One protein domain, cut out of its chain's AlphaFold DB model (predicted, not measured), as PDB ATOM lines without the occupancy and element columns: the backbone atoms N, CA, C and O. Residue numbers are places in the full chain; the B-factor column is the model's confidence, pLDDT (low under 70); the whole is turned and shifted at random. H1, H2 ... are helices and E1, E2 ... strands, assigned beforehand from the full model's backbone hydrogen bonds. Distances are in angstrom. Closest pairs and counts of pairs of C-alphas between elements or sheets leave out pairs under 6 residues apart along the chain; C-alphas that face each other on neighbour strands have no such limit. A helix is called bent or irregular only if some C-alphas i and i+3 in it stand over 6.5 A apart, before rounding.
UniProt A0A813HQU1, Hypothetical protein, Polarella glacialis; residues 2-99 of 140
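AT A GLANCE: This is residues 2 to 99 of the 140 residues of the protein "Hypothetical protein" of Polarella glacialis (UniProt A0A813HQU1). Look for a small core in which H1 packs beside a two-stranded hairpin, E1 and E2, with a long bent helix, H3, as an arm past it. H3b crosses the first residues of H1, and its residues 94 to 99 stick out. The printed part has 98 residues, running H1, E1, E2, H2, H3; the strands are antiparallel, and the class is mostly helix. It is only just loose, close to compact, with a radius of gyration of the C-alphas of 15.6 A, and flat, spanning 44 by 40 by 21 A.

HOW THE PARTS SIT: Start with H1, residues 2 to 15, and E1, residues 27 to 31: their closest C-alphas, Ala 14 and Ser 28, are 4.8 A apart. E1 forms a hairpin with E2, residues 52 to 56, at 163 degrees; find N 28 and O 55 within hydrogen-bond range at 2.9 A. H3, residues 68 to 99, was assigned as one helix by its hydrogen bonds but is bent, with C-alphas 79 and 82 7.6 A apart; arms H3a, residues 68 to 79, and H3b, residues 82 to 99, stand at a steep tilt of 57 degrees. H3b touches H1, closest at C-alphas Leu 89 and Gly 6, 6.6 A, at a steep tilt of 67 degrees, opposite ways. H3a and H1 are apart. H2, residues 60 to 63, is close to but not clearly touching H3a: C-alphas Val 63 and Leu 71 are closest, 6.9 A. Every O i to N i+4 pair is within hydrogen-bond range in H1 and H3b, 7 of 8 in H3a; H2 is too short for one.

IN THESE COORDINATES: Find C-alpha 2 at (40.892, 44.982, 9.501); H1 runs 19.8 A from there. H3a measures 16.1 A, and H3b 25.9 A, ending at C-alpha 99 at (54.343, 38.455, 17.809).

THE WHOLE: The farthest C-alphas, Gly 65 and Arg 99, are 47.2 A apart. The printed part has no cut. Links H1 to E1 and E1 to E2 are long. Residues 17 to 23 and 43 to 49 have pLDDT under 70.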
ATOM      1  N   ASP A   2      41.586  46.200   9.945       82.38
ATOM      2  CA  ASP A   2      40.892  44.982   9.501       82.38
ATOM      3  C   ASP A   2      40.591  44.980   7.987       82.38
ATOM      4  O   ASP A   2      40.778  43.963   7.336       82.38
ATOM      5  N   VAL A   3      40.257  46.137   7.400       86.75
ATOM      6  CA  VAL A   3      40.055  46.300   5.942       86.75
ATOM      7  C   VAL A   3      41.333  46.037   5.142       86.75
ATOM      8  O   VAL A   3      41.294  45.367   4.119       86.75
ATOM      9  N   ALA A   4      42.478  46.539   5.614       88.56
ATOM     10  CA  ALA A   4      43.761  46.337   4.940       88.56
ATOM     11  C   ALA A   4      44.198  44.868   5.012       88.56
ATOM     12  O   ALA A   4      44.643  44.307   4.017       88.56
ATOM     13  N   LEU A   5      44.009  44.236   6.175       89.69
ATOM     14  CA  LEU A   5      44.281  42.814   6.352       89.69
ATOM     15  C   LEU A   5      43.330  41.956   5.506       89.69
ATOM     16  O   LEU A   5      43.772  41.001   4.884       89.69
ATOM     17  N   GLY A   6      42.049  42.331   5.435       90.62
ATOM     18  CA  GLY A   6      41.052  41.659   4.605       90.62
ATOM     19  C   GLY A   6      41.374  41.770   3.119       90.62
ATOM     20  O   GLY A   6      41.321  40.768   2.421       90.62
ATOM     21  N   ARG A   7      41.790  42.954   2.649       90.00
ATOM     22  CA  ARG A   7      42.245  43.159   1.267       90.00
ATOM     23  C   ARG A   7      43.447  42.281   0.932       90.00
ATOM     24  O   ARG A   7      43.404  41.601  -0.084       90.00
ATOM     25  N   ALA A   8      44.469  42.261   1.791       90.00
ATOM     26  CA  ALA A   8      45.631  41.396   1.599       90.00
ATOM     27  C   ALA A   8      45.217  39.916   1.544       90.00
ATOM     28  O   ALA A   8      45.646  39.185   0.665       90.00
ATOM     29  N   PHE A   9      44.308  39.490   2.423       89.75
ATOM     30  CA  PHE A   9      43.791  38.122   2.425       89.75
ATOM     31  C   PHE A   9      43.043  37.776   1.129       89.75
ATOM     32  O   PHE A   9      43.245  36.702   0.574       89.75
ATOM     33  N   CYS A  10      42.197  38.679   0.627       90.00
ATOM     34  CA  CYS A  10      41.479  38.477  -0.631       90.00
ATOM     35  C   CYS A  10      42.413  38.457  -1.849       90.00
ATOM     36  O   CYS A  10      42.176  37.682  -2.770       90.00
ATOM     37  N   GLN A  11      43.463  39.285  -1.851       89.50
ATOM     38  CA  GLN A  11      44.492  39.269  -2.893       89.50
ATOM     39  C   GLN A  11      45.217  37.924  -2.919       89.50
ATOM     40  O   GLN A  11      45.246  37.283  -3.963       89.50
ATOM     41  N   GLU A  12      45.676  37.434  -1.765       88.69
ATOM     42  CA  GLU A  12      46.283  36.101  -1.654       88.69
ATOM     43  C   GLU A  12      45.320  35.002  -2.131       88.69
ATOM     44  O   GLU A  12      45.720  34.101  -2.861       88.69
ATOM     45  N   PHE A  13      44.028  35.088  -1.795       85.62
ATOM     46  CA  PHE A  13      43.015  34.136  -2.272       85.62
ATOM     47  C   PHE A  13      42.837  34.141  -3.796       85.62
ATOM     48  O   PHE A  13      42.607  33.082  -4.376       85.62
ATOM     49  N   ALA A  14      42.920  35.307  -4.437       85.75
ATOM     50  CA  ALA A  14      42.801  35.439  -5.888       85.75
ATOM     51  C   ALA A  14      44.093  35.032  -6.622       85.75
ATOM     52  O   ALA A  14      44.044  34.476  -7.718       85.75
ATOM     53  N   GLU A  15      45.255  35.297  -6.023       82.31
ATOM     54  CA  GLU A  15      46.569  34.989  -6.598       82.31
ATOM     55  C   GLU A  15      47.000  33.542  -6.365       82.31
ATOM     56  O   GLU A  15      47.808  33.008  -7.133       82.31
ATOM     57  N   THR A  16      46.449  32.885  -5.338       74.50
ATOM     58  CA  THR A  16      46.720  31.477  -5.067       74.50
ATOM     59  C   THR A  16      46.133  30.631  -6.188       74.50
ATOM     60  O   THR A  16      44.994  30.167  -6.147       74.50
ATOM     61  N   LYS A  17      46.962  30.379  -7.199       61.72
ATOM     62  CA  LYS A  17      46.742  29.346  -8.202       61.72
ATOM     63  C   LYS A  17      46.902  28.006  -7.507       61.72
ATOM     64  O   LYS A  17      47.977  27.404  -7.526       61.72
ATOM     65  N   MET A  18      45.838  27.549  -6.855       59.44
ATOM     66  CA  MET A  18      45.750  26.150  -6.473       59.44
ATOM     67  C   MET A  18      46.029  25.335  -7.733       59.44
ATOM     68  O   MET A  18      45.506  25.642  -8.810       59.44
ATOM     69  N   LYS A  19      46.883  24.310  -7.624       58.44
ATOM     70  CA  LYS A  19      46.913  23.268  -8.655       58.44
ATOM     71  C   LYS A  19      45.460  22.873  -8.882       58.44
ATOM     72  O   LYS A  19      44.764  22.691  -7.887       58.44
ATOM     73  N   ALA A  20      45.024  22.811 -10.138       56.69
ATOM     74  CA  ALA A  20      43.659  22.451 -10.500       56.69
ATOM     75  C   ALA A  20      43.355  21.039  -9.979       56.69
ATOM     76  O   ALA A  20      43.549  20.039 -10.660       56.69
ATOM     77  N   THR A  21      42.984  20.958  -8.710       60.91
ATOM     78  CA  THR A  21      42.389  19.800  -8.079       60.91
ATOM     79  C   THR A  21      40.897  19.895  -8.334       60.91
ATOM     80  O   THR A  21      40.345  20.988  -8.465       60.91
ATOM     81  N   GLU A  22      40.221  18.753  -8.373       60.25
ATOM     82  CA  GLU A  22      38.792  18.653  -8.706       60.25
ATOM     83  C   GLU A  22      37.847  19.436  -7.765       60.25
ATOM     84  O   GLU A  22      36.646  19.519  -8.034       60.25
ATOM     85  N   PHE A  23      38.377  20.002  -6.674       66.25
ATOM     86  CA  PHE A  23      37.651  20.739  -5.634       66.25
ATOM     87  C   PHE A  23      37.983  22.240  -5.581       66.25
ATOM     88  O   PHE A  23      37.416  22.954  -4.755       66.25
ATOM     89  N   SER A  24      38.914  22.732  -6.403       76.44
ATOM     90  CA  SER A  24      39.346  24.129  -6.347       76.44
ATOM     91  C   SER A  24      38.472  25.025  -7.220       76.44
ATOM     92  O   SER A  24      38.525  24.928  -8.441       76.44
ATOM     93  N   LEU A  25      37.765  25.973  -6.604       84.44
ATOM     94  CA  LEU A  25      37.053  27.021  -7.335       84.44
ATOM     95  C   LEU A  25      37.999  28.174  -7.686       84.44
ATOM     96  O   LEU A  25      38.616  28.739  -6.777       84.44
ATOM     97  N   PRO A  26      38.100  28.565  -8.969       86.50
ATOM     98  CA  PRO A  26      38.746  29.811  -9.344       86.50
ATOM     99  C   PRO A  26      38.120  30.987  -8.592       86.50
ATOM    100  O   PRO A  26      36.897  31.099  -8.489       86.50
ATOM    101  N   CYS A  27      38.974  31.859  -8.071       88.06
ATOM    102  CA  CYS A  27      38.578  33.005  -7.271       88.06
ATOM    103  C   CYS A  27      39.162  34.282  -7.876       88.06
ATOM    104  O   CYS A  27      40.324  34.300  -8.281       88.06
ATOM    105  N   SER A  28      38.378  35.354  -7.915       89.75
ATOM    106  CA  SER A  28      38.856  36.688  -8.264       89.75
ATOM    107  C   SER A  28      38.422  37.705  -7.215       89.75
ATOM    108  O   SER A  28      37.395  37.562  -6.552       89.75
ATOM    109  N   PHE A  29      39.237  38.742  -7.040       91.12
ATOM    110  CA  PHE A  29      38.959  39.829  -6.113       91.12
ATOM    111  C   PHE A  29      38.894  41.154  -6.866       91.12
ATOM    112  O   PHE A  29      39.788  41.479  -7.645       91.12
ATOM    113  N   SER A  30      37.839  41.921  -6.610       88.94
ATOM    114  CA  SER A  30      37.607  43.243  -7.182       88.94
ATOM    115  C   SER A  30      37.329  44.258  -6.078       88.94
ATOM    116  O   SER A  30      36.608  43.993  -5.114       88.94
ATOM    117  N   GLU A  31      37.905  45.448  -6.201       86.38
ATOM    118  CA  GLU A  31      37.686  46.527  -5.239       86.38
ATOM    119  C   GLU A  31      36.357  47.245  -5.487       86.38
ATOM    120  O   GLU A  31      35.858  47.277  -6.606       86.38
ATOM    121  N   SER A  32      35.819  47.908  -4.459       81.56
ATOM    122  CA  SER A  32      34.566  48.678  -4.553       81.56
ATOM    123  C   SER A  32      34.533  49.704  -5.696       81.56
ATOM    124  O   SER A  32      33.467  49.956  -6.249       81.56
ATOM    125  N   LYS A  33      35.684  50.266  -6.091       80.69
ATOM    126  CA  LYS A  33      35.773  51.222  -7.210       80.69
ATOM    127  C   LYS A  33      35.474  50.588  -8.569       80.69
ATOM    128  O   LYS A  33      34.968  51.274  -9.449       80.69
ATOM    129  N   ASN A  34      35.789  49.304  -8.720       82.44
ATOM    130  CA  ASN A  34      35.626  48.540  -9.951       82.44
ATOM    131  C   ASN A  34      34.842  47.261  -9.620       82.44
ATOM    132  O   ASN A  34      35.440  46.186  -9.576       82.44
ATOM    133  N   PRO A  35      33.535  47.366  -9.310       84.38
ATOM    134  CA  PRO A  35      32.727  46.188  -9.033       84.38
ATOM    135  C   PRO A  35      32.651  45.290 -10.282       84.38
ATOM    136  O   PRO A  35      32.678  45.820 -11.398       84.38
ATOM    137  N   PRO A  36      32.516  43.962 -10.109       87.06
ATOM    138  CA  PRO A  36      32.240  43.046 -11.212       87.06
ATOM    139  C   PRO A  36      31.027  43.504 -12.035       87.06
ATOM    140  O   PRO A  36      30.058  44.049 -11.492       87.06
ATOM    141  N   GLU A  37      31.079  43.323 -13.353       85.00
ATOM    142  CA  GLU A  37      30.054  43.863 -14.256       85.00
ATOM    143  C   GLU A  37      28.686  43.217 -14.031       85.00
ATOM    144  O   GLU A  37      27.656  43.882 -14.158       85.00
ATOM    145  N   GLU A  38      28.681  41.961 -13.589       85.69
ATOM    146  CA  GLU A  38      27.494  41.158 -13.305       85.69
ATOM    147  C   GLU A  38      26.613  41.783 -12.214       85.69
ATOM    148  O   GLU A  38      25.408  41.543 -12.173       85.69
ATOM    149  N   ILE A  39      27.199  42.605 -11.336       84.94
ATOM    150  CA  ILE A  39      26.494  43.224 -10.207       84.94
ATOM    151  C   ILE A  39      26.250  44.730 -10.377       84.94
ATOM    152  O   ILE A  39      25.664  45.355  -9.493       84.94
ATOM    153  N   ARG A  40      26.656  45.332 -11.503       75.38
ATOM    154  CA  ARG A  40      26.617  46.792 -11.729       75.38
ATOM    155  C   ARG A  40      25.200  47.385 -11.766       75.38
ATOM    156  O   ARG A  40      25.036  48.576 -11.526       75.38
ATOM    157  N   GLY A  41      24.188  46.563 -12.052       75.12
ATOM    158  CA  GLY A  41      22.769  46.947 -12.065       75.12
ATOM    159  C   GLY A  41      22.014  46.675 -10.760       75.12
ATOM    160  O   GLY A  41      20.836  47.011 -10.655       75.12
ATOM    161  N   LEU A  42      22.658  46.058  -9.765       80.56
ATOM    162  CA  LEU A  42      22.042  45.806  -8.464       80.56
ATOM    163  C   LEU A  42      22.172  47.053  -7.585       80.56
ATOM    164  O   LEU A  42      23.211  47.712  -7.584       80.56
ATOM    165  N   ALA A  43      21.144  47.340  -6.782       69.50
ATOM    166  CA  ALA A  43      21.160  48.389  -5.757       69.50
ATOM    167  C   ALA A  43      22.051  47.990  -4.563       69.50
ATOM    168  O   ALA A  43      21.623  47.925  -3.412       69.50
ATOM    169  N   LEU A  44      23.303  47.650  -4.848       69.00
ATOM    170  CA  LEU A  44      24.326  47.413  -3.854       69.00
ATOM    171  C   LEU A  44      24.937  48.762  -3.494       69.00
ATOM    172  O   LEU A  44      25.191  49.596  -4.364       69.00
ATOM    173  N   ASN A  45      25.250  48.952  -2.214       66.31
ATOM    174  CA  ASN A  45      26.065  50.070  -1.742       66.31
ATOM    175  C   ASN A  45      27.529  49.892  -2.201       66.31
ATOM    176  O   ASN A  45      28.452  49.895  -1.391       66.31
ATOM    177  N   ALA A  46      27.753  49.706  -3.504       60.84
ATOM    178  CA  ALA A  46      29.056  49.512  -4.127       60.84
ATOM    179  C   ALA A  46      29.967  50.733  -3.932       60.84
ATOM    180  O   ALA A  46      31.184  50.593  -3.951       60.84
ATOM    181  N   ALA A  47      29.384  51.907  -3.665       62.16
ATOM    182  CA  ALA A  47      30.093  53.137  -3.327       62.16
ATOM    183  C   ALA A  47      30.497  53.250  -1.841       62.16
ATOM    184  O   ALA A  47      31.111  54.245  -1.452       62.16
ATOM    185  N   ALA A  48      30.151  52.280  -0.986       68.50
ATOM    186  CA  ALA A  48      30.497  52.359   0.427       68.50
ATOM    187  C   ALA A  48      32.015  52.184   0.640       68.50
ATOM    188  O   ALA A  48      32.624  51.256   0.093       68.50
ATOM    189  N   PRO A  49      32.644  53.032   1.474       69.81
ATOM    190  CA  PRO A  49      34.051  52.875   1.803       69.81
ATOM    191  C   PRO A  49      34.264  51.534   2.519       69.81
ATOM    192  O   PRO A  49      33.521  51.189   3.437       69.81
ATOM    193  N   ASN A  50      35.327  50.815   2.136       78.38
ATOM    194  CA  ASN A  50      35.745  49.519   2.697       78.38
ATOM    195  C   ASN A  50      34.960  48.279   2.235       78.38
ATOM    196  O   ASN A  50      34.996  47.250   2.911       78.38
ATOM    197  N   VAL A  51      34.286  48.349   1.089       83.12
ATOM    198  CA  VAL A  51      33.668  47.177   0.455       83.12
ATOM    199  C   VAL A  51      34.601  46.594  -0.612       83.12
ATOM    200  O   VAL A  51      35.338  47.313  -1.287       83.12
ATOM    201  N   GLY A  52      34.591  45.272  -0.751       87.31
ATOM    202  CA  GLY A  52      35.280  44.544  -1.811       87.31
ATOM    203  C   GLY A  52      34.470  43.313  -2.197       87.31
ATOM    204  O   GLY A  52      33.694  42.801  -1.386       87.31
ATOM    205  N   PHE A  53      34.642  42.863  -3.432       89.44
ATOM    206  CA  PHE A  53      33.902  41.753  -4.016       89.44
ATOM    207  C   PHE A  53      34.850  40.584  -4.247       89.44
ATOM    208  O   PHE A  53      35.879  40.734  -4.902       89.44
ATOM    209  N   LEU A  54      34.506  39.433  -3.676       90.75
ATOM    210  CA  LEU A  54      35.185  38.170  -3.924       90.75
ATOM    211  C   LEU A  54      34.248  37.299  -4.758       90.75
ATOM    212  O   LEU A  54      33.140  36.999  -4.312       90.75
ATOM    213  N   THR A  55      34.690  36.910  -5.945       90.75
ATOM    214  CA  THR A  55      33.903  36.120  -6.891       90.75
ATOM    215  C   THR A  55      34.483  34.718  -6.962       90.75
ATOM    216  O   THR A  55      35.658  34.548  -7.274       90.75
ATOM    217  N   LEU A  56      33.655  33.715  -6.673       89.88
ATOM    218  CA  LEU A  56      33.987  32.301  -6.842       89.88
ATOM    219  C   LEU A  56      33.296  31.802  -8.109       89.88
ATOM    220  O   LEU A  56      32.068  31.833  -8.190       89.88
ATOM    221  N   THR A  57      34.070  31.349  -9.089       88.31
ATOM    222  CA  THR A  57      33.526  30.897 -10.373       88.31
ATOM    223  C   THR A  57      33.265  29.399 -10.334       88.31
ATOM    224  O   THR A  57      34.182  28.598 -10.162       88.31
ATOM    225  N   LEU A  58      32.008  29.018 -10.538       88.38
ATOM    226  CA  LEU A  58      31.602  27.633 -10.760       88.38
ATOM    227  C   LEU A  58      31.562  27.356 -12.264       88.38
ATOM    228  O   LEU A  58      31.100  28.183 -13.045       88.38
ATOM    229  N   SER A  59      32.045  26.185 -12.659       86.25
ATOM    230  CA  SER A  59      32.016  25.702 -14.044       86.25
ATOM    231  C   SER A  59      31.457  24.286 -14.094       86.25
ATOM    232  O   SER A  59      31.441  23.596 -13.072       86.25
ATOM    233  N   ASP A  60      31.059  23.831 -15.279       87.31
ATOM    234  CA  ASP A  60      30.455  22.509 -15.487       87.31
ATOM    235  C   ASP A  60      31.314  21.364 -14.942       87.31
ATOM    236  O   ASP A  60      30.784  20.403 -14.397       87.31
ATOM    237  N   GLN A  61      32.641  21.502 -14.970       82.75
ATOM    238  CA  GLN A  61      33.585  20.521 -14.414       82.75
ATOM    239  C   GLN A  61      33.413  20.277 -12.901       82.75
ATOM    240  O   GLN A  61      33.839  19.243 -12.375       82.75
ATOM    241  N   HIS A  62      32.803  21.226 -12.190       84.00
ATOM    242  CA  HIS A  62      32.545  21.134 -10.755       84.00
ATOM    243  C   HIS A  62      31.194  20.485 -10.433       84.00
ATOM    244  O   HIS A  62      31.027  19.969  -9.329       84.00
ATOM    245  N   VAL A  63      30.234  20.527 -11.364       86.81
ATOM    246  CA  VAL A  63      28.822  20.206 -11.088       86.81
ATOM    247  C   VAL A  63      28.313  19.049 -11.944       86.81
ATOM    248  O   VAL A  63      27.653  18.144 -11.436       86.81
ATOM    249  N   VAL A  64      28.622  19.049 -13.239       87.88
ATOM    250  CA  VAL A  64      28.115  18.060 -14.192       87.88
ATOM    251  C   VAL A  64      28.771  16.707 -13.921       87.88
ATOM    252  O   VAL A  64      29.994  16.579 -13.925       87.88
ATOM    253  N   GLY A  65      27.948  15.690 -13.653       85.69
ATOM    254  CA  GLY A  65      28.415  14.338 -13.327       85.69
ATOM    255  C   GLY A  65      29.037  14.191 -11.931       85.69
ATOM    256  O   GLY A  65      29.555  13.123 -11.612       85.69
ATOM    257  N   ALA A  66      28.995  15.230 -11.090       87.06
ATOM    258  CA  ALA A  66      29.466  15.150  -9.712       87.06
ATOM    259  C   ALA A  66      28.506  14.315  -8.846       87.06
ATOM    260  O   ALA A  66      27.285  14.448  -8.940       87.06
ATOM    261  N   SER A  67      29.058  13.475  -7.965       91.06
ATOM    262  CA  SER A  67      28.257  12.763  -6.967       91.06
ATOM    263  C   SER A  67      27.608  13.744  -5.984       91.06
ATOM    264  O   SER A  67      28.117  14.843  -5.745       91.06
ATOM    265  N   GLN A  68      26.503  13.333  -5.358       91.06
ATOM    266  CA  GLN A  68      25.843  14.138  -4.326       91.06
ATOM    267  C   GLN A  68      26.804  14.501  -3.184       91.06
ATOM    268  O   GLN A  68      26.819  15.640  -2.723       91.06
ATOM    269  N   GLU A  69      27.654  13.562  -2.769       90.38
ATOM    270  CA  GLU A  69      28.689  13.799  -1.758       90.38
ATOM    271  C   GLU A  69      29.679  14.888  -2.191       90.38
ATOM    272  O   GLU A  69      30.009  15.770  -1.396       90.38
ATOM    273  N   ARG A  70      30.101  14.889  -3.463       85.62
ATOM    274  CA  ARG A  70      31.006  15.909  -4.014       85.62
ATOM    275  C   ARG A  70      30.360  17.292  -4.018       85.62
ATOM    276  O   ARG A  70      31.005  18.266  -3.632       85.62
ATOM    277  N   LEU A  71      29.088  17.384  -4.403       89.31
ATOM    278  CA  LEU A  71      28.344  18.646  -4.375       89.31
ATOM    279  C   LEU A  71      28.201  19.187  -2.947       89.31
ATOM    280  O   LEU A  71      28.379  20.383  -2.726       89.31
ATOM    281  N   LEU A  72      27.944  18.317  -1.966       90.81
ATOM    282  CA  LEU A  72      27.869  18.705  -0.554       90.81
ATOM    283  C   LEU A  72      29.226  19.178  -0.014       90.81
ATOM    284  O   LEU A  72      29.287  20.195   0.682       90.81
ATOM    285  N   ALA A  73      30.309  18.486  -0.376       88.25
ATOM    286  CA  ALA A  73      31.672  18.867  -0.012       88.25
ATOM    287  C   ALA A  73      32.081  20.231  -0.596       88.25
ATOM    288  O   ALA A  73      32.864  20.946   0.025       88.25
ATOM    289  N   LEU A  74      31.527  20.614  -1.752       88.25
ATOM    290  CA  LEU A  74      31.729  21.929  -2.359       88.25
ATOM    291  C   LEU A  74      30.831  23.009  -1.732       88.25
ATOM    292  O   LEU A  74      31.295  24.100  -1.400       88.25
ATOM    293  N   ALA A  75      29.544  22.707  -1.548       89.94
ATOM    294  CA  ALA A  75      28.550  23.667  -1.077       89.94
ATOM    295  C   ALA A  75      28.787  24.103   0.377       89.94
ATOM    296  O   ALA A  75      28.668  25.288   0.688       89.94
ATOM    297  N   GLY A  76      29.153  23.178   1.270       91.75
ATOM    298  CA  GLY A  76      29.357  23.476   2.694       91.75
ATOM    299  C   GLY A  76      30.374  24.602   2.948       91.75
ATOM    300  O   GLY A  76      30.038  25.592   3.612       91.75
ATOM    301  N   PRO A  77      31.600  24.510   2.400       89.31
ATOM    302  CA  PRO A  77      32.600  25.569   2.502       89.31
ATOM    303  C   PRO A  77      32.159  26.888   1.865       89.31
ATOM    304  O   PRO A  77      32.341  27.936   2.479       89.31
ATOM    305  N   VAL A  78      31.537  26.862   0.679       90.69
ATOM    306  CA  VAL A  78      31.071  28.084  -0.006       90.69
ATOM    307  C   VAL A  78      30.029  28.820   0.841       90.69
ATOM    308  O   VAL A  78      30.150  30.025   1.067       90.69
ATOM    309  N   MET A  79      29.056  28.096   1.398       92.31
ATOM    310  CA  MET A  79      28.000  28.669   2.241       92.31
ATOM    311  C   MET A  79      28.531  29.239   3.563       92.31
ATOM    312  O   MET A  79      27.998  30.216   4.089       92.31
ATOM    313  N   THR A  80      29.599  28.654   4.108       94.81
ATOM    314  CA  THR A  80      30.199  29.070   5.389       94.81
ATOM    315  C   THR A  80      31.413  29.989   5.229       94.81
ATOM    316  O   THR A  80      31.948  30.483   6.229       94.81
ATOM    317  N   PHE A  81      31.807  30.298   3.990       92.31
ATOM    318  CA  PHE A  81      33.032  31.026   3.662       92.31
ATOM    319  C   PHE A  81      33.144  32.364   4.398       92.31
ATOM    320  O   PHE A  81      34.199  32.707   4.923       92.31
ATOM    321  N   ARG A  82      32.043  33.113   4.525       92.25
ATOM    322  CA  ARG A  82      32.043  34.399   5.240       92.25
ATOM    323  C   ARG A  82      32.454  34.255   6.708       92.25
ATOM    324  O   ARG A  82      33.174  35.108   7.233       92.25
ATOM    325  N   ASN A  83      31.988  33.207   7.383       94.75
ATOM    326  CA  ASN A  83      32.328  32.959   8.783       94.75
ATOM    327  C   ASN A  83      33.783  32.510   8.905       94.75
ATOM    328  O   ASN A  83      34.512  33.047   9.741       94.75
ATOM    329  N   PHE A  84      34.213  31.611   8.018       93.31
ATOM    330  CA  PHE A  84      35.606  31.194   7.891       93.31
ATOM    331  C   PHE A  84      36.538  32.404   7.705       93.31
ATOM    332  O   PHE A  84      37.462  32.612   8.493       93.31
ATOM    333  N   PHE A  85      36.240  33.271   6.737       92.44
ATOM    334  CA  PHE A  85      37.029  34.461   6.429       92.44
ATOM    335  C   PHE A  85      37.162  35.394   7.640       92.44
ATOM    336  O   PHE A  85      38.266  35.753   8.049       92.44
ATOM    337  N   ASN A  86      36.041  35.753   8.273       91.94
ATOM    338  CA  ASN A  86      36.056  36.663   9.422       91.94
ATOM    339  C   ASN A  86      36.759  36.063  10.646       91.94
ATOM    340  O   ASN A  86      37.412  36.786  11.403       91.94
ATOM    341  N   PHE A  87      36.639  34.750  10.851       95.50
ATOM    342  CA  PHE A  87      37.357  34.042  11.904       95.50
ATOM    343  C   PHE A  87      38.874  34.113  11.686       95.50
ATOM    344  O   PHE A  87      39.610  34.522  12.587       95.50
ATOM    345  N   HIS A  88      39.346  33.818  10.474       93.94
ATOM    346  CA  HIS A  88      40.771  33.882  10.145       93.94
ATOM    347  C   HIS A  88      41.336  35.306  10.167       93.94
ATOM    348  O   HIS A  88      42.481  35.503  10.586       93.94
ATOM    349  N   LEU A  89      40.528  36.310   9.823       93.75
ATOM    350  CA  LEU A  89      40.916  37.714   9.940       93.75
ATOM    351  C   LEU A  89      41.191  38.100  11.404       93.75
ATOM    352  O   LEU A  89      42.238  38.672  11.725       93.75
ATOM    353  N   LYS A  90      40.285  37.719  12.314       94.62
ATOM    354  CA  LYS A  90      40.439  37.937  13.763       94.62
ATOM    355  C   LYS A  90      41.637  37.173  14.327       94.62
ATOM    356  O   LYS A  90      42.408  37.737  15.103       94.62
ATOM    357  N   ASN A  91      41.839  35.925  13.910       95.00
ATOM    358  CA  ASN A  91      42.973  35.122  14.365       95.00
ATOM    359  C   ASN A  91      44.310  35.700  13.912       95.00
ATOM    360  O   ASN A  91      45.233  35.800  14.719       95.00
ATOM    361  N   THR A  92      44.408  36.147  12.661       94.81
ATOM    362  CA  THR A  92      45.623  36.781  12.134       94.81
ATOM    363  C   THR A  92      45.954  38.057  12.908       94.81
ATOM    364  O   THR A  92      47.103  38.264  13.297       94.81
ATOM    365  N   LYS A  93      44.949  38.874  13.241       93.75
ATOM    366  CA  LYS A  93      45.124  40.047  14.110       93.75
ATOM    367  C   LYS A  93      45.671  39.661  15.488       93.75
ATOM    368  O   LYS A  93      46.683  40.210  15.926       93.75
ATOM    369  N   SER A  94      45.058  38.683  16.154       95.88
ATOM    370  CA  SER A  94      45.520  38.178  17.458       95.88
ATOM    371  C   SER A  94      46.938  37.599  17.399       95.88
ATOM    372  O   SER A  94      47.752  37.838  18.297       95.88
ATOM    373  N   PHE A  95      47.268  36.891  16.319       95.62
ATOM    374  CA  PHE A  95      48.594  36.341  16.067       95.62
ATOM    375  C   PHE A  95      49.649  37.442  15.904       95.62
ATOM    376  O   PHE A  95      50.691  37.398  16.563       95.62
ATOM    377  N   LEU A  96      49.360  38.475  15.106       95.44
ATOM    378  CA  LEU A  96      50.234  39.639  14.955       95.44
ATOM    379  C   LEU A  96      50.456  40.346  16.299       95.44
ATOM    380  O   LEU A  96      51.600  40.631  16.653       95.44
ATOM    381  N   HIS A  97      49.405  40.533  17.106       95.75
ATOM    382  CA  HIS A  97      49.542  41.084  18.459       95.75
ATOM    383  C   HIS A  97      50.418  40.222  19.374       95.75
ATOM    384  O   HIS A  97      51.158  40.760  20.197       95.75
ATOM    385  N   SER A  98      50.343  38.894  19.267       97.56
ATOM    386  CA  SER A  98      51.210  37.984  20.023       97.56
ATOM    387  C   SER A  98      52.681  38.139  19.616       97.56
ATOM    388  O   SER A  98      53.555  38.258  20.475       97.56
ATOM    389  N   ARG A  99      52.972  38.232  18.309       97.38
ATOM    390  CA  ARG A  99      54.343  38.455  17.809       97.38
ATOM    391  C   ARG A  99      54.898  39.820  18.205       97.38
ATOM    392  O   ARG A  99      56.058  39.904  18.601       97.38
TER     393      ARG A  99